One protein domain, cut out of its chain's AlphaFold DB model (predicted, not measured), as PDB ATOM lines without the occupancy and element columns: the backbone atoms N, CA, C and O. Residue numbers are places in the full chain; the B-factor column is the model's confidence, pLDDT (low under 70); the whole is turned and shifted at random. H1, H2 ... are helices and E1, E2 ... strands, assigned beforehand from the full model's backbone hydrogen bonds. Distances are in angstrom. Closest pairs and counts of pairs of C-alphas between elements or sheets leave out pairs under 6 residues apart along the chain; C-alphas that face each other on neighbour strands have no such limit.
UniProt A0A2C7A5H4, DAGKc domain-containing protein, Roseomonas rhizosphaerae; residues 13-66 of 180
ATOM      1  N   VAL A  13     189.112 200.750 249.672       90.19
ATOM      2  CA  VAL A  13     187.963 201.627 249.444       90.19
ATOM      3  C   VAL A  13     187.519 202.196 250.782       90.19
ATOM      4  O   VAL A  13     187.250 201.455 251.726       90.19
ATOM      5  N   ILE A  14     187.418 203.521 250.850       91.06
ATOM      6  CA  ILE A  14     186.887 204.242 252.005       91.06
ATOM      7  C   ILE A  14     185.458 204.672 251.682       91.06
ATOM      8  O   ILE A  14     185.216 205.317 250.661       91.06
ATOM      9  N   VAL A  15     184.508 204.333 252.552       92.75
ATOM     10  CA  VAL A  15     183.098 204.693 252.385       92.75
ATOM     11  C   VAL A  15     182.632 205.561 253.541       92.75
ATOM     12  O   VAL A  15     182.506 205.080 254.662       92.75
ATOM     13  N   ALA A  16     182.299 206.816 253.244       93.44
ATOM     14  CA  ALA A  16     181.570 207.692 254.152       93.44
ATOM     15  C   ALA A  16     180.060 207.568 253.904       93.44
ATOM     16  O   ALA A  16     179.567 207.929 252.834       93.44
ATOM     17  N   GLY A  17     179.321 207.020 254.868       92.81
ATOM     18  CA  GLY A  17     177.874 206.841 254.744       92.81
ATOM     19  C   GLY A  17     177.274 205.892 255.778       92.81
ATOM     20  O   GLY A  17     177.962 205.425 256.680       92.81
ATOM     21  N   GLY A  18     175.977 205.617 255.628       92.19
ATOM     22  CA  GLY A  18     175.260 204.608 256.413       92.19
ATOM     23  C   GLY A  18     175.294 203.207 255.805       92.19
ATOM     24  O   GLY A  18     175.823 203.005 254.707       92.19
ATOM     25  N   ASP A  19     174.654 202.253 256.487       90.06
ATOM     26  CA  ASP A  19     174.641 200.827 256.115       90.06
ATOM     27  C   ASP A  19     174.195 200.585 254.664       90.06
ATOM     28  O   ASP A  19     174.811 199.789 253.957       90.06
ATOM     29  N   GLY A  20     173.209 201.335 254.156       88.94
ATOM     30  CA  GLY A  20     172.765 201.227 252.760       88.94
ATOM     31  C   GLY A  20     173.830 201.640 251.732       88.94
ATOM     32  O   GLY A  20     173.995 200.987 250.698       88.94
ATOM     33  N   THR A  21     174.596 202.701 252.008       92.38
ATOM     34  CA  THR A  21     175.693 203.152 251.131       92.38
ATOM     35  C   THR A  21     176.853 202.166 251.172       92.38
ATOM     36  O   THR A  21     177.328 201.735 250.118       92.38
ATOM     37  N   VAL A  22     177.256 201.752 252.376       92.06
ATOM     38  CA  VAL A  22     178.298 200.738 252.579       92.06
ATOM     39  C   VAL A  22     177.903 199.423 251.908       92.06
ATOM     40  O   VAL A  22     178.708 198.834 251.192       92.06
ATOM     41  N   GLY A  23     176.646 198.996 252.051       89.69
ATOM     42  CA  GLY A  23     176.087 197.801 251.425       89.69
ATOM     43  C   GLY A  23     176.182 197.807 249.908       89.69
ATOM     44  O   GLY A  23     176.703 196.853 249.326       89.69
ATOM     45  N   ARG A  24     175.744 198.892 249.259       89.81
ATOM     46  CA  ARG A  24     175.799 199.007 247.794       89.81
ATOM     47  C   ARG A  24     177.227 198.989 247.254       89.81
ATOM     48  O   ARG A  24     177.453 198.386 246.205       89.81
ATOM     49  N   ILE A  25     178.165 199.645 247.936       90.56
ATOM     50  CA  ILE A  25     179.568 199.680 247.506       90.56
ATOM     51  C   ILE A  25     180.211 198.311 247.732       90.56
ATOM     52  O   ILE A  25     180.718 197.716 246.786       90.56
ATOM     53  N   ALA A  26     180.091 197.753 248.936       88.44
ATOM     54  CA  ALA A  26     180.703 196.478 249.291       88.44
ATOM     55  C   ALA A  26     180.188 195.294 248.451       88.44
ATOM     56  O   ALA A  26     180.945 194.373 248.151       88.44
ATOM     57  N   ALA A  27     178.933 195.333 247.986       84.88
ATOM     58  CA  ALA A  27     178.392 194.328 247.065       84.88
ATOM     59  C   ALA A  27     179.119 194.273 245.704       84.88
ATOM     60  O   ALA A  27     179.078 193.241 245.034       84.88
ATOM     61  N   ARG A  28     179.779 195.366 245.300       85.94
ATOM     62  CA  ARG A  28     180.509 195.507 244.028       85.94
ATOM     63  C   ARG A  28     182.024 195.358 244.186       85.94
ATOM     64  O   ARG A  28     182.733 195.362 243.190       85.94
ATOM     65  N   MET A  29     182.515 195.232 245.419       87.44
ATOM     66  CA  MET A  29     183.942 195.103 245.702       87.44
ATOM     67  C   MET A  29     184.441 193.670 245.483       87.44
ATOM     68  O   MET A  29     183.751 192.677 245.765       87.44
ATOM     69  N   SER A  30     185.687 193.575 245.022       87.81
ATOM     70  CA  SER A  30     186.478 192.349 245.054       87.81
ATOM     71  C   SER A  30     186.690 191.904 246.504       87.81
ATOM     72  O   SER A  30     186.831 192.730 247.402       87.81
ATOM     73  N   VAL A  31     186.744 190.591 246.752       84.88
ATOM     74  CA  VAL A  31     187.005 190.045 248.104       84.88
ATOM     75  C   VAL A  31     188.420 190.337 248.601       84.88
ATOM     76  O   VAL A  31     188.706 190.155 249.779       84.88
ATOM     77  N   ARG A  32     189.315 190.763 247.701       86.31
ATOM     78  CA  ARG A  32     190.694 191.149 248.023       86.31
ATOM     79  C   ARG A  32     190.814 192.625 248.409       86.31
ATOM     80  O   ARG A  32     191.809 193.000 249.024       86.31
ATOM     81  N   THR A  33     189.819 193.447 248.075       89.56
ATOM     82  CA  THR A  33     189.828 194.880 248.374       89.56
ATOM     83  C   THR A  33     189.449 195.127 249.828       89.56
ATOM     84  O   THR A  33     188.429 194.639 250.317       89.56
ATOM     85  N   ARG A  34     190.248 195.938 250.519       88.75
ATOM     86  CA  ARG A  34     189.978 196.359 251.896       88.75
ATOM     87  C   ARG A  34     188.874 197.414 251.912       88.75
ATOM     88  O   ARG A  34     188.823 198.279 251.041       88.75
ATOM     89  N   LEU A  35     188.012 197.362 252.922       89.06
ATOM     90  CA  LEU A  35     186.946 198.336 253.145       89.06
ATOM     91  C   LEU A  35     187.188 199.066 254.465       89.06
ATOM     92  O   LEU A  35     187.251 198.427 255.512       89.06
ATOM     93  N   ALA A  36     187.259 200.393 254.418       90.00
ATOM     94  CA  ALA A  36     187.179 201.249 255.594       90.00
ATOM     95  C   ALA A  36     185.840 201.993 255.595       90.00
ATOM     96  O   ALA A  36     185.393 202.495 254.560       90.00
ATOM     97  N   ILE A  37     185.183 202.046 256.752       90.88
ATOM     98  CA  ILE A  37     183.850 202.636 256.903       90.88
ATOM     99  C   ILE A  37     183.963 203.872 257.787       90.88
ATOM    100  O   ILE A  37     184.434 203.778 258.917       90.88
ATOM    101  N   LEU A  38     183.485 205.009 257.287       92.75
ATOM    102  CA  LEU A  38     183.281 206.232 258.052       92.75
ATOM    103  C   LEU A  38     181.764 206.408 258.281       92.75
ATOM    104  O   LEU A  38     181.028 206.710 257.335       92.75
ATOM    105  N   PRO A  39     181.264 206.133 259.498       92.81
ATOM    106  CA  PRO A  39     179.850 205.847 259.737       92.81
ATOM    107  C   PRO A  39     178.991 207.117 259.842       92.81
ATOM    108  O   PRO A  39     178.796 207.652 260.926       92.81
ATOM    109  N   PHE A  40     178.442 207.596 258.725       92.50
ATOM    110  CA  PHE A  40     177.587 208.800 258.661       92.50
ATOM    111  C   PHE A  40     176.080 208.502 258.607       92.50
ATOM    112  O   PHE A  40     175.277 209.397 258.362       92.50
ATOM    113  N   GLY A  41     175.678 207.243 258.773       89.88
ATOM    114  CA  GLY A  41     174.269 206.857 258.819       89.88
ATOM    115  C   GLY A  41     173.666 206.893 260.218       89.88
ATOM    116  O   GLY A  41     174.313 207.250 261.199       89.88
ATOM    117  N   THR A  42     172.417 206.447 260.298       89.88
ATOM    118  CA  THR A  42     171.634 206.396 261.539       89.88
ATOM    119  C   THR A  42     172.021 205.213 262.433       89.88
ATOM    120  O   THR A  42     172.309 205.389 263.616       89.88
ATOM    121  N   ALA A  43     172.034 203.993 261.883       92.00
ATOM    122  CA  ALA A  43     172.332 202.771 262.636       92.00
ATOM    123  C   ALA A  43     173.843 202.487 262.662       92.00
ATOM    124  O   ALA A  43     174.469 202.483 263.729       92.00
ATOM    125  N   ASN A  44     174.442 202.364 261.472       92.88
ATOM    126  CA  ASN A  44     175.849 202.029 261.245       92.88
ATOM    127  C   ASN A  44     176.217 200.650 261.808       92.88
ATOM    128  O   ASN A  44     177.300 200.473 262.372       92.88
ATOM    129  N   ASN A  45     175.316 199.677 261.661       93.06
ATOM    130  CA  ASN A  45     175.444 198.322 262.198       93.06
ATOM    131  C   ASN A  45     176.772 197.669 261.817       93.06
ATOM    132  O   ASN A  45     177.420 197.065 262.673       93.06
ATOM    133  N   ARG A  46     177.220 197.814 260.562       90.88
ATOM    134  CA  ARG A  46     178.492 197.221 260.113       90.88
ATOM    135  C   ARG A  46     179.686 197.812 260.832       90.88
ATOM    136  O   ARG A  46     180.508 197.062 261.336       90.88
ATOM    137  N   ALA A  47     179.762 199.140 260.899       90.56
ATOM    138  CA  ALA A  47     180.838 199.807 261.616       90.56
ATOM    139  C   ALA A  47     180.802 199.415 263.101       90.56
ATOM    140  O   ALA A  47     181.825 199.005 263.634       90.56
ATOM    141  N   ARG A  48     179.618 199.443 263.743       90.06
ATOM    142  CA  ARG A  48     179.422 199.072 265.166       90.06
ATOM    143  C   ARG A  48     179.857 197.646 265.468       90.06
ATOM    144  O   ARG A  48     180.353 197.378 266.555       90.06
ATOM    145  N   SER A  49     179.707 196.754 264.497       88.62
ATOM    146  CA  SER A  49     180.113 195.355 264.620       88.62
ATOM    147  C   SER A  49     181.630 195.147 264.518       88.62
ATOM    148  O   SER A  49     182.108 194.075 264.865       88.62
ATOM    149  N   LEU A  50     182.395 196.149 264.064       84.31
ATOM    150  CA  LEU A  50     183.863 196.105 264.013       84.31
ATOM    151  C   LEU A  50     184.526 196.631 265.296       84.31
ATOM    152  O   LEU A  50     185.724 196.431 265.485       84.31
ATOM    153  N   GLY A  51     183.759 197.280 266.173       81.31
ATOM    154  CA  GLY A  51     184.228 197.799 267.454       81.31
ATOM    155  C   GLY A  51     183.716 199.209 267.753       81.31
ATOM    156  O   GLY A  51     183.047 199.825 266.921       81.31
ATOM    157  N   PRO A  52     184.004 199.732 268.956       80.62
ATOM    158  CA  PRO A  52     183.662 201.099 269.327       80.62
ATOM    159  C   PRO A  52     184.569 202.121 268.624       80.62
ATOM    160  O   PRO A  52     185.737 201.853 268.351       80.62
ATOM    161  N   TRP A  53     184.050 203.328 268.398       83.81
ATOM    162  CA  TRP A  53     184.826 204.501 267.986       83.81
ATOM    163  C   TRP A  53     184.383 205.725 268.783       83.81
ATOM    164  O   TRP A  53     183.210 205.848 269.138       83.81
ATOM    165  N   ALA A  54     185.327 206.623 269.063       81.31
ATOM    166  CA  ALA A  54     185.078 207.832 269.847       81.31
ATOM    167  C   ALA A  54     184.470 208.966 269.004       81.31
ATOM    168  O   ALA A  54     183.533 209.627 269.439       81.31
ATOM    169  N   SER A  55     184.977 209.167 267.786       87.50
ATOM    170  CA  SER A  55     184.467 210.137 266.814       87.50
ATOM    171  C   SER A  55     184.857 209.719 265.393       87.50
ATOM    172  O   SER A  55     185.619 208.764 265.208       87.50
ATOM    173  N   HIS A  56     184.329 210.411 264.381       86.75
ATOM    174  CA  HIS A  56     184.716 210.201 262.984       86.75
ATOM    175  C   HIS A  56     186.185 210.554 262.740       86.75
ATOM    176  O   HIS A  56     186.868 209.823 262.029       86.75
ATOM    177  N   GLU A  57     186.678 211.622 263.366       87.44
ATOM    178  CA  GLU A  57     188.075 212.068 263.303       87.44
ATOM    179  C   GLU A  57     188.995 211.028 263.940       87.44
ATOM    180  O   GLU A  57     189.906 210.533 263.285       87.44
ATOM    181  N   ALA A  58     188.685 210.592 265.165       84.88
ATOM    182  CA  ALA A  58     189.471 209.576 265.859       84.88
ATOM    183  C   ALA A  58     189.505 208.238 265.094       84.88
ATOM    184  O   ALA A  58     190.512 207.530 265.109       84.88
ATOM    185  N   LEU A  59     188.406 207.889 264.415       84.56
ATOM    186  CA  LEU A  59     188.344 206.705 263.560       84.56
ATOM    187  C   LEU A  59     189.213 206.860 262.304       84.56
ATOM    188  O   LEU A  59     189.892 205.912 261.917       84.56
ATOM    189  N   ALA A  60     189.204 208.032 261.669       83.31
ATOM    190  CA  ALA A  60     190.035 208.304 260.500       83.31
ATOM    191  C   ALA A  60     191.533 208.322 260.856       83.31
ATOM    192  O   ALA A  60     192.344 207.743 260.128       83.31
ATOM    193  N   ASP A  61     191.890 208.913 261.998       84.81
ATOM    194  CA  ASP A  61     193.271 209.014 262.478       84.81
ATOM    195  C   ASP A  61     193.876 207.638 262.788       84.81
ATOM    196  O   ASP A  61     195.055 207.388 262.518       84.81
ATOM    197  N   CYS A  62     193.068 206.703 263.297       81.19
ATOM    198  CA  CYS A  62     193.554 205.379 263.669       81.19
ATOM    199  C   CYS A  62     193.686 204.405 262.486       81.19
ATOM    200  O   CYS A  62     194.328 203.366 262.637       81.19
ATOM    201  N   TRP A  63     193.162 204.712 261.290       80.69
ATOM    202  CA  TRP A  63     193.149 203.770 260.157       80.69
ATOM    203  C   TRP A  63     194.526 203.278 259.715       80.69
ATOM    204  O   TRP A  63     194.643 202.136 259.278       80.69
ATOM    205  N   ARG A  64     195.583 204.087 259.862       77.31
ATOM    206  CA  ARG A  64     196.957 203.654 259.535       77.31
ATOM    207  C   ARG A  64     197.455 202.516 260.428       77.31
ATOM    208  O   ARG A  64     198.332 201.767 260.015       77.31
ATOM    209  N   GLN A  65     196.917 202.412 261.640       79.44
ATOM    210  CA  GLN A  65     197.296 201.429 262.656       79.44
ATOM    211  C   GLN A  65     196.150 200.457 262.973       79.44
ATOM    212  O   GLN A  65     196.296 199.578 263.824       79.44
ATOM    213  N   ALA A  66     195.002 200.616 262.312       76.62
ATOM    214  CA  ALA A  66     193.811 199.845 262.600       76.62
ATOM    215  C   ALA A  66     194.051 198.364 262.305       76.62
ATOM    216  O   ALA A  66     194.616 197.982 261.279       76.62
TER     217      ALA A  66
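Overview. This is residues 13 to 66 of the 180 residues of the protein "DAGKc domain-containing protein" of Roseomonas rhizosphaerae (UniProt A0A2C7A5H4). Two parallel strands, E1 and E2, lie side by side in the middle as a small sheet, with H1 and the short H2 packed on one side of it and H3 on the opposite side, next to E2. The link of residues 49 to 55 takes the chain past the edge of E2, from H2 round to H3. The printed part has 54 residues with two named strands and three named helices, in the order E1, H1, E2, H2, H3, and its class is mixed, helices and strands. The whole is compact, with a radius of gyration of the C-alphas of 10.8 A, and it is rounded in outline, spanning 29 by 25 by 16 A.

Arrangement. Strands E1, residues 13 to 17, and E2, residues 34 to 39, are parallel neighbours, with 18 degrees between their directions. Among the C-alphas that face each other are those of Ala 16 and Leu 38, 4.5 A apart. N 15 and O 36, at 2.9 A, and N 38 and O 15, at 2.8 A, are within hydrogen-bond range. With H1, residues 19 to 26, these strands form a strand-helix-strand unit, two parallel neighbour strands with a helix between them along the chain; its crossover is right-handed. The closest C-alphas of H1 and E1 are those of Val 22 and Val 15, 6.2 A apart; of H1 and E2, those of Val 22 and Ile 37, 7.3 A apart. For H2, residues 45 to 48, and E2 the closest C-alphas are those of Ala 47 and Ile 37, at 6.3 A. H1 and H2 are close but not clearly touching, their closest C-alphas, those of Asp 19 and Arg 46, being 6.6 A apart. For H3, residues 56 to 62, and E2 the closest C-alphas are those of His 56 and Leu 38, at 6.5 A. H3 is apart from E1, H1 and H2. Every O i to N i+4 pair of H1 and H3 is within hydrogen-bond range; H2 is too short for such a pair.

Along the chain. E2 is 15.9 A long from first to last C-alpha, and E1 is 12.5 A long, beginning at C-alpha 13 (187.963, 201.627, 249.444). H1 and H3 each measure 10.1 A, and H2 measures 5.0 A. H1 begins at C-alpha 19 (174.641, 200.827, 256.115), and H3 ends at C-alpha 62 (193.554, 205.379, 263.669).

Size, cuts and confidence. The two C-alphas farthest apart are those of Ser 30 and Ala 54, at 29.3 A. The printed part has no cut. The links from E1 to H1 and from E2 to H2 are tight, those from H1 to E2 and from H2 to H3 are short, and no link is long. The mean pLDDT of the printed part is 87.8, and no printed residue is under 70.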